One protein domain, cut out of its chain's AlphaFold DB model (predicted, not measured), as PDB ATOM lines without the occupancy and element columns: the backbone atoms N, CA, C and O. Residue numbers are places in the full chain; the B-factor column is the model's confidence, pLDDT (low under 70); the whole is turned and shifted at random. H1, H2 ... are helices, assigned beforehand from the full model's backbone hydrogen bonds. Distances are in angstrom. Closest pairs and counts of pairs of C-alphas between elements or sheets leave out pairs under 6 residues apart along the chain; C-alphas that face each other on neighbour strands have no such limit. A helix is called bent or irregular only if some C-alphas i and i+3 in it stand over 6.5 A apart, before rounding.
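What this domain is: This is residues 164 to 231 of the 311 residues of an uncharacterized protein of Streptomyces sp. 844.5 (UniProt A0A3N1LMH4). Three helices, H3, H4 and H5, stand as an up-and-down bundle, their centres making a triangle, and H1 packs at a steep angle on the side of H3 away from H5. The short helix H2 lies off the bundle beyond one end of H1, and residues 174 to 179 stick out there. The printed part has 68 residues with five named helices, in the order H1, H2, H3, H4, H5, and no named strand; the class is all helix. It is compact, with a radius of gyration of the C-alphas of 11.0 A, and rounded, spanning 29 by 25 by 18 A.

How they stand to each other: H1, residues 165 to 174, touches H3, residues 185 to 196, with residues 190 to 195 of H3 alone. Their closest C-alphas are those of Cys 165 and Ala 194, 4.3 A apart, and they run opposite ways at a steep tilt of 60 degrees. H2, residues 177 to 181, is close to but not clearly touching H1, the closest C-alphas being those of Ala 172 and Arg 180, 7.8 A apart. H2 is only just apart from H3, with the closest C-alphas 8.0 A apart. H3 is the hub, touching three helices. It forms a helical hairpin with H4, residues 202 to 213, opposite ways at a shallow tilt of 28 degrees; their closest C-alphas are those of Leu 196 and Gly 203, 5.3 A apart. H3 touches H5, residues 218 to 230, the same way at a shallow tilt of 6 degrees, the C-alphas of Phe 193 and Gly 227 being closest at 4.0 A. H4 and H5 form a second helical hairpin, opposite ways at a shallow tilt of 22 degrees. Residues 207 to 211 of H4 alone touch residues 220 to 224 of H5 alone, with the closest C-alphas, those of Phe 211 and Arg 221, 6.1 A apart. H1 is apart from H4 and H5, and so is H2. In H1, H2, H3 and H5 every O i to N i+4 pair is within hydrogen-bond range; in H4, 7 of 8 are.

Where its parts are: H1 begins at C-alpha 165, at (93.023, 133.717, 93.451), and measures 14.4 A from first to last C-alpha. H2 measures 6.4 A. H3 begins at C-alpha 185, at (95.820, 141.308, 109.183), and measures 16.1 A. H4 measures 17.8 A; it is neither bent nor irregular, but only just: C-alphas 202 and 205 are 6.3 A apart. H5, the longest helix by residues with 13, also measures 17.8 A and ends at C-alpha 230, at (102.793, 133.347, 92.353).

The domain as a whole: The two C-alphas farthest apart are those of Ala 174 and Ala 216, 30.1 A. The printed part has no cut, and its four links are tight. Residues 174 to 179, of which 177 to 179 belong to H2, stand free. The mean pLDDT of the printed part is 95.8, and no printed residue is under 70.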
ATOM      1  N   ARG A 164      93.377 129.455  93.991       97.94
ATOM      2  CA  ARG A 164      92.092 129.979  93.495       97.94
ATOM      3  C   ARG A 164      91.967 131.490  93.712       97.94
ATOM      4  O   ARG A 164      90.957 131.967  94.232       97.94
ATOM      5  N   CYS A 165      92.956 132.261  93.258       98.50
ATOM      6  CA  CYS A 165      93.023 133.717  93.451       98.50
ATOM      7  C   CYS A 165      91.764 134.449  92.951       98.50
ATOM      8  O   CYS A 165      91.236 135.316  93.643       98.50
ATOM      9  N   ARG A 166      91.202 134.043  91.801       98.19
ATOM     10  CA  ARG A 166      89.938 134.609  91.282       98.19
ATOM     11  C   ARG A 166      88.748 134.401  92.225       98.19
ATOM     12  O   ARG A 166      87.869 135.255  92.292       98.19
ATOM     13  N   SER A 167      88.691 133.274  92.936       97.88
ATOM     14  CA  SER A 167      87.629 133.018  93.916       97.88
ATOM     15  C   SER A 167      87.780 133.931  95.130       97.88
ATOM     16  O   SER A 167      86.804 134.552  95.533       97.88
ATOM     17  N   ILE A 168      89.003 134.086  95.648       98.19
ATOM     18  CA  ILE A 168      89.283 135.010  96.758       98.19
ATOM     19  C   ILE A 168      88.943 136.454  96.359       98.19
ATOM     20  O   ILE A 168      88.259 137.150  97.099       98.19
ATOM     21  N   ALA A 169      89.346 136.895  95.165       97.19
ATOM     22  CA  ALA A 169      89.038 138.243  94.683       97.19
ATOM     23  C   ALA A 169      87.528 138.492  94.522       97.19
ATOM     24  O   ALA A 169      87.055 139.590  94.801       97.19
ATOM     25  N   ARG A 170      86.754 137.474  94.122       96.88
ATOM     26  CA  ARG A 170      85.287 137.567  94.067       96.88
ATOM     27  C   ARG A 170      84.677 137.747  95.456       96.88
ATOM     28  O   ARG A 170      83.797 138.583  95.617       96.88
ATOM     29  N   LEU A 171      85.166 136.997  96.447       96.06
ATOM     30  CA  LEU A 171      84.753 137.158  97.845       96.06
ATOM     31  C   LEU A 171      85.105 138.557  98.362       96.06
ATOM     32  O   LEU A 171      84.259 139.218  98.954       96.06
ATOM     33  N   ALA A 172      86.312 139.046  98.063       95.81
ATOM     34  CA  ALA A 172      86.746 140.393  98.428       95.81
ATOM     35  C   ALA A 172      85.847 141.487  97.827       95.81
ATOM     36  O   ALA A 172      85.514 142.459  98.507       95.81
ATOM     37  N   GLY A 173      85.435 141.317  96.567       96.19
ATOM     38  CA  GLY A 173      84.531 142.235  95.871       96.19
ATOM     39  C   GLY A 173      83.105 142.249  96.429       96.19
ATOM     40  O   GLY A 173      82.416 143.253  96.287       96.19
ATOM     41  N   ALA A 174      82.677 141.174  97.095       96.06
ATOM     42  CA  ALA A 174      81.367 141.084  97.741       96.06
ATOM     43  C   ALA A 174      81.335 141.700  99.153       96.06
ATOM     44  O   ALA A 174      80.258 141.895  99.714       96.06
ATOM     45  N   LEU A 175      82.492 142.017  99.744       95.62
ATOM     46  CA  LEU A 175      82.551 142.697 101.037       95.62
ATOM     47  C   LEU A 175      82.147 144.169 100.893       95.62
ATOM     48  O   LEU A 175      82.518 144.848  99.934       95.62
ATOM     49  N   THR A 176      81.441 144.697 101.890       94.31
ATOM     50  CA  THR A 176      81.257 146.147 102.020       94.31
ATOM     51  C   THR A 176      82.562 146.812 102.462       94.31
ATOM     52  O   THR A 176      83.454 146.162 103.012       94.31
ATOM     53  N   GLU A 177      82.675 148.125 102.261       91.69
ATOM     54  CA  GLU A 177      83.870 148.878 102.666       91.69
ATOM     55  C   GLU A 177      84.122 148.795 104.177       91.69
ATOM     56  O   GLU A 177      85.216 148.439 104.606       91.69
ATOM     57  N   ALA A 178      83.075 148.984 104.986       91.94
ATOM     58  CA  ALA A 178      83.160 148.834 106.437       91.94
ATOM     59  C   ALA A 178      83.647 147.433 106.855       91.94
ATOM     60  O   ALA A 178      84.398 147.290 107.818       91.94
ATOM     61  N   ARG A 179      83.250 146.382 106.121       92.50
ATOM     62  CA  ARG A 179      83.717 145.016 106.393       92.50
ATOM     63  C   ARG A 179      85.174 144.820 106.002       92.50
ATOM     64  O   ARG A 179      85.874 144.162 106.761       92.50
ATOM     65  N   ARG A 180      85.633 145.394 104.884       92.06
ATOM     66  CA  ARG A 180      87.049 145.348 104.473       92.06
ATOM     67  C   ARG A 180      87.969 145.998 105.503       92.06
ATOM     68  O   ARG A 180      88.990 145.412 105.845       92.06
ATOM     69  N   GLN A 181      87.581 147.154 106.034       90.38
ATOM     70  CA  GLN A 181      88.367 147.880 107.040       90.38
ATOM     71  C   GLN A 181      88.436 147.149 108.388       90.38
ATOM     72  O   GLN A 181      89.402 147.298 109.127       90.38
ATOM     73  N   ALA A 182      87.431 146.327 108.700       92.06
ATOM     74  CA  ALA A 182      87.366 145.549 109.935       92.06
ATOM     75  C   ALA A 182      88.071 144.178 109.858       92.06
ATOM     76  O   ALA A 182      87.995 143.406 110.816       92.06
ATOM     77  N   LEU A 183      88.694 143.828 108.727       95.12
ATOM     78  CA  LEU A 183      89.388 142.548 108.568       95.12
ATOM     79  C   LEU A 183      90.666 142.507 109.406       95.12
ATOM     80  O   LEU A 183      91.414 143.481 109.454       95.12
ATOM     81  N   ASP A 184      90.958 141.351 110.001       96.19
ATOM     82  CA  ASP A 184      92.242 141.118 110.662       96.19
ATOM     83  C   ASP A 184      93.403 141.048 109.644       96.19
ATOM     84  O   ASP A 184      93.170 140.728 108.469       96.19
ATOM     85  N   PRO A 185      94.659 141.292 110.074       97.50
ATOM     86  CA  PRO A 185      95.820 141.308 109.183       97.50
ATOM     87  C   PRO A 185      96.008 140.031 108.358       97.50
ATOM     88  O   PRO A 185      96.415 140.101 107.201       97.50
ATOM     89  N   TYR A 186      95.690 138.854 108.907       98.25
ATOM     90  CA  TYR A 186      95.829 137.602 108.164       98.25
ATOM     91  C   TYR A 186      94.788 137.483 107.052       98.25
ATOM     92  O   TYR A 186      95.132 137.151 105.917       98.25
ATOM     93  N   THR A 187      93.535 137.844 107.333       98.25
ATOM     94  CA  THR A 187      92.501 137.906 106.296       98.25
ATOM     95  C   THR A 187      92.878 138.904 105.199       98.25
ATOM     96  O   THR A 187      92.794 138.563 104.019       98.25
ATOM     97  N   GLN A 188      93.361 140.099 105.558       98.12
ATOM     98  CA  GLN A 188      93.849 141.083 104.584       98.12
ATOM     99  C   GLN A 188      94.989 140.515 103.723       98.12
ATOM    100  O   GLN A 188      94.960 140.647 102.497       98.12
ATOM    101  N   ALA A 189      95.938 139.797 104.328       98.56
ATOM    102  CA  ALA A 189      97.059 139.182 103.622       98.56
ATOM    103  C   ALA A 189      96.609 138.142 102.590       98.56
ATOM    104  O   ALA A 189      97.199 138.050 101.515       98.56
ATOM    105  N   LEU A 190      95.540 137.389 102.869       98.75
ATOM    106  CA  LEU A 190      94.952 136.442 101.917       98.75
ATOM    107  C   LEU A 190      94.274 137.154 100.733       98.75
ATOM    108  O   LEU A 190      94.317 136.654  99.604       98.75
ATOM    109  N   LEU A 191      93.695 138.340 100.950       98.25
ATOM    110  CA  LEU A 191      93.149 139.161  99.862       98.25
ATOM    111  C   LEU A 191      94.265 139.784  99.005       98.25
ATOM    112  O   LEU A 191      94.175 139.789  97.771       98.25
ATOM    113  N   VAL A 192      95.343 140.259  99.637       98.50
ATOM    114  CA  VAL A 192      96.538 140.761  98.939       98.50
ATOM    115  C   VAL A 192      97.219 139.633  98.160       98.50
ATOM    116  O   VAL A 192      97.512 139.815  96.979       98.50
ATOM    117  N   PHE A 193      97.358 138.441  98.753       98.69
ATOM    118  CA  PHE A 193      97.819 137.223  98.075       98.69
ATOM    119  C   PHE A 193      97.067 137.003  96.759       98.69
ATOM    120  O   PHE A 193      97.680 136.793  95.716       98.69
ATOM    121  N   ALA A 194      95.736 137.088  96.788       98.62
ATOM    122  CA  ALA A 194      94.919 136.869  95.604       98.62
ATOM    123  C   ALA A 194      95.082 137.962  94.544       98.62
ATOM    124  O   ALA A 194      94.923 137.688  93.355       98.62
ATOM    125  N   THR A 195      95.377 139.192  94.959       98.50
ATOM    126  CA  THR A 195      95.639 140.312  94.049       98.50
ATOM    127  C   THR A 195      96.987 140.133  93.352       98.50
ATOM    128  O   THR A 195      97.049 140.168  92.122       98.50
ATOM    129  N   LEU A 196      98.040 139.853  94.124       98.56
ATOM    130  CA  LEU A 196      99.390 139.599  93.613       98.56
ATOM    131  C   LEU A 196      99.453 138.346  92.735       98.56
ATOM    132  O   LEU A 196      99.999 138.398  91.641       98.56
ATOM    133  N   GLY A 197      98.805 137.258  93.154       98.06
ATOM    134  CA  GLY A 197      98.725 136.008  92.393       98.06
ATOM    135  C   GLY A 197      97.940 136.109  91.080       98.06
ATOM    136  O   GLY A 197      97.947 135.182  90.281       98.06
ATOM    137  N   GLN A 198      97.248 137.228  90.845       98.31
ATOM    138  CA  GLN A 198      96.648 137.578  89.552       98.31
ATOM    139  C   GLN A 198      97.500 138.589  88.771       98.31
ATOM    140  O   GLN A 198      96.983 139.249  87.871       98.31
ATOM    141  N   SER A 199      98.769 138.758  89.148       98.12
ATOM    142  CA  SER A 199      99.713 139.708  88.551       98.12
ATOM    143  C   SER A 199      99.242 141.165  88.586       98.12
ATOM    144  O   SER A 199      99.595 141.969  87.726       98.12
ATOM    145  N   ARG A 200      98.423 141.549  89.574       97.81
ATOM    146  CA  ARG A 200      97.934 142.930  89.684       97.81
ATOM    147  C   ARG A 200      98.872 143.758  90.550       97.81
ATOM    148  O   ARG A 200      98.873 143.622  91.774       97.81
ATOM    149  N   ALA A 201      99.603 144.677  89.919       96.44
ATOM    150  CA  ALA A 201     100.585 145.544  90.578       96.44
ATOM    151  C   ALA A 201     100.008 146.381  91.737       96.44
ATOM    152  O   ALA A 201     100.729 146.689  92.680       96.44
ATOM    153  N   GLN A 202      98.703 146.681  91.729       94.75
ATOM    154  CA  GLN A 202      98.010 147.347  92.843       94.75
ATOM    155  C   GLN A 202      98.153 146.611  94.189       94.75
ATOM    156  O   GLN A 202      98.063 147.234  95.241       94.75
ATOM    157  N   GLY A 203      98.394 145.294  94.170       96.38
ATOM    158  CA  GLY A 203      98.642 144.513  95.380       96.38
ATOM    159  C   GLY A 203     100.005 144.783  96.018       96.38
ATOM    160  O   GLY A 203     100.181 144.448  97.182       96.38
ATOM    161  N   LEU A 204     100.959 145.381  95.292       97.56
ATOM    162  CA  LEU A 204     102.321 145.597  95.787       97.56
ATOM    163  C   LEU A 204     102.367 146.630  96.912       97.56
ATOM    164  O   LEU A 204     103.010 146.368  97.914       97.56
ATOM    165  N   ALA A 205     101.673 147.764  96.782       95.38
ATOM    166  CA  ALA A 205     101.651 148.777  97.843       95.38
ATOM    167  C   ALA A 205     101.032 148.214  99.135       95.38
ATOM    168  O   ALA A 205     101.671 148.214 100.179       95.38
ATOM    169  N   ALA A 206      99.850 147.598  99.019       95.88
ATOM    170  CA  ALA A 206      99.171 146.965 100.151       95.88
ATOM    171  C   ALA A 206      99.989 145.825 100.786       95.88
ATOM    172  O   ALA A 206      99.871 145.567 101.980       95.88
ATOM    173  N   MET A 207     100.803 145.121  99.994       97.38
ATOM    174  CA  MET A 207     101.711 144.096 100.501       97.38
ATOM    175  C   MET A 207     102.808 144.695 101.376       97.38
ATOM    176  O   MET A 207     103.044 144.143 102.441       97.38
ATOM    177  N   GLU A 208     103.475 145.769 100.944       94.31
ATOM    178  CA  GLU A 208     104.544 146.410 101.730       94.31
ATOM    179  C   GLU A 208     103.978 146.938 103.057       94.31
ATOM    180  O   GLU A 208     104.466 146.553 104.120       94.31
ATOM    181  N   ASP A 209     102.870 147.688 103.001       94.19
ATOM    182  CA  ASP A 209     102.205 148.242 104.189       94.19
ATOM    183  C   ASP A 209     101.851 147.143 105.203       94.19
ATOM    184  O   ASP A 209     102.097 147.258 106.408       94.19
ATOM    185  N   LEU A 210     101.285 146.034 104.714       95.44
ATOM    186  CA  LEU A 210     100.871 144.929 105.568       95.44
ATOM    187  C   LEU A 210     102.053 144.081 106.049       95.44
ATOM    188  O   LEU A 210     101.991 143.528 107.144       95.44
ATOM    189  N   PHE A 211     103.123 143.965 105.259       93.56
ATOM    190  CA  PHE A 211     104.334 143.243 105.649       93.56
ATOM    191  C   PHE A 211     105.022 143.932 106.831       93.56
ATOM    192  O   PHE A 211     105.467 143.244 107.753       93.56
ATOM    193  N   ASP A 212     105.050 145.262 106.856       88.31
ATOM    194  CA  ASP A 212     105.597 146.027 107.978       88.31
ATOM    195  C   ASP A 212     104.676 145.944 109.204       88.31
ATOM    196  O   ASP A 212     105.127 145.632 110.312       88.31
ATOM    197  N   ALA A 213     103.361 146.095 109.005       89.88
ATOM    198  CA  ALA A 213     102.371 146.016 110.081       89.88
ATOM    199  C   ALA A 213     102.226 144.611 110.706       89.88
ATOM    200  O   ALA A 213     101.753 144.481 111.837       89.88
ATOM    201  N   ALA A 214     102.631 143.547 110.004       87.50
ATOM    202  CA  ALA A 214     102.480 142.161 110.455       87.50
ATOM    203  C   ALA A 214     103.282 141.805 111.721       87.50
ATOM    204  O   ALA A 214     103.022 140.761 112.332       87.50
ATOM    205  N   GLY A 215     104.287 142.608 112.098       86.62
ATOM    206  CA  GLY A 215     105.213 142.270 113.184       86.62
ATOM    207  C   GLY A 215     105.859 140.893 112.965       86.62
ATOM    208  O   GLY A 215     106.155 140.516 111.836       86.62
ATOM    209  N   ALA A 216     106.032 140.089 114.012       88.44
ATOM    210  CA  ALA A 216     106.618 138.748 113.890       88.44
ATOM    211  C   ALA A 216     105.650 137.665 113.349       88.44
ATOM    212  O   ALA A 216     105.964 136.478 113.404       88.44
ATOM    213  N   ASN A 217     104.455 138.016 112.845       93.56
ATOM    214  CA  ASN A 217     103.482 137.008 112.418       93.56
ATOM    215  C   ASN A 217     103.866 136.361 111.072       93.56
ATOM    216  O   ASN A 217     103.627 136.912 109.995       93.56
ATOM    217  N   LEU A 218     104.407 135.144 111.138       93.75
ATOM    218  CA  LEU A 218     104.849 134.394 109.963       93.75
ATOM    219  C   LEU A 218     103.715 134.050 108.991       93.75
ATOM    220  O   LEU A 218     103.939 134.026 107.784       93.75
ATOM    221  N   GLN A 219     102.484 133.837 109.464       96.12
ATOM    222  CA  GLN A 219     101.380 133.442 108.580       96.12
ATOM    223  C   GLN A 219     100.998 134.551 107.601       96.12
ATOM    224  O   GLN A 219     100.805 134.291 106.410       96.12
ATOM    225  N   VAL A 220     100.965 135.798 108.080       97.56
ATOM    226  CA  VAL A 220     100.787 136.985 107.234       97.56
ATOM    227  C   VAL A 220     101.922 137.080 106.217       97.56
ATOM    228  O   VAL A 220     101.675 137.130 105.011       97.56
ATOM    229  N   ARG A 221     103.174 137.027 106.682       96.06
ATOM    230  CA  ARG A 221     104.358 137.191 105.826       96.06
ATOM    231  C   ARG A 221     104.450 136.105 104.757       96.06
ATOM    232  O   ARG A 221     104.655 136.414 103.584       96.06
ATOM    233  N   HIS A 222     104.216 134.843 105.113       96.75
ATOM    234  CA  HIS A 222     104.188 133.766 104.134       96.75
ATOM    235  C   HIS A 222     103.030 133.898 103.150       96.75
ATOM    236  O   HIS A 222     103.204 133.481 102.007       96.75
ATOM    237  N   ALA A 223     101.864 134.418 103.549       98.00
ATOM    238  CA  ALA A 223     100.758 134.660 102.622       98.00
ATOM    239  C   ALA A 223     101.117 135.721 101.579       98.00
ATOM    240  O   ALA A 223     100.941 135.475 100.385       98.00
ATOM    241  N   LEU A 224     101.710 136.832 102.019       97.75
ATOM    242  CA  LEU A 224     102.185 137.906 101.150       97.75
ATOM    243  C   LEU A 224     103.280 137.428 100.191       97.75
ATOM    244  O   LEU A 224     103.127 137.553  98.977       97.75
ATOM    245  N   LEU A 225     104.326 136.782 100.718       96.88
ATOM    246  CA  LEU A 225     105.397 136.197  99.908       96.88
ATOM    247  C   LEU A 225     104.873 135.156  98.914       96.88
ATOM    248  O   LEU A 225     105.376 135.073  97.798       96.88
ATOM    249  N   HIS A 226     103.862 134.368  99.292       97.69
ATOM    250  CA  HIS A 226     103.251 133.400  98.384       97.69
ATOM    251  C   HIS A 226     102.572 134.096  97.201       97.69
ATOM    252  O   HIS A 226     102.692 133.638  96.071       97.69
ATOM    253  N   GLY A 227     101.883 135.210  97.454       97.94
ATOM    254  CA  GLY A 227     101.202 135.972  96.410       97.94
ATOM    255  C   GLY A 227     102.197 136.642  95.478       97.94
ATOM    256  O   GLY A 227     102.032 136.570  94.263       97.94
ATOM    257  N   LEU A 228     103.246 137.242  96.051       98.00
ATOM    258  CA  LEU A 228     104.331 137.849  95.288       98.00
ATOM    259  C   LEU A 228     105.045 136.814  94.423       98.00
ATOM    260  O   LEU A 228     105.292 137.098  93.265       98.00
ATOM    261  N   TRP A 229     105.344 135.626  94.952       97.38
ATOM    262  CA  TRP A 229     105.963 134.535  94.191       97.38
ATOM    263  C   TRP A 229     105.066 134.017  93.059       97.38
ATOM    264  O   TRP A 229     105.559 133.745  91.971       97.38
ATOM    265  N   LEU A 230     103.759 133.895  93.309       97.12
ATOM    266  CA  LEU A 230     102.793 133.347  92.353       97.12
ATOM    267  C   LEU A 230     102.491 134.289  91.181       97.12
ATOM    268  O   LEU A 230     102.125 133.825  90.103       97.12
ATOM    269  N   GLY A 231     102.581 135.601  91.403       96.81
ATOM    270  CA  GLY A 231     102.407 136.586  90.342       96.81
ATOM    271  C   GLY A 231     103.416 136.400  89.206       96.81
ATOM    272  O   GLY A 231     104.444 135.744  89.350       96.81
TER     273      GLY A 231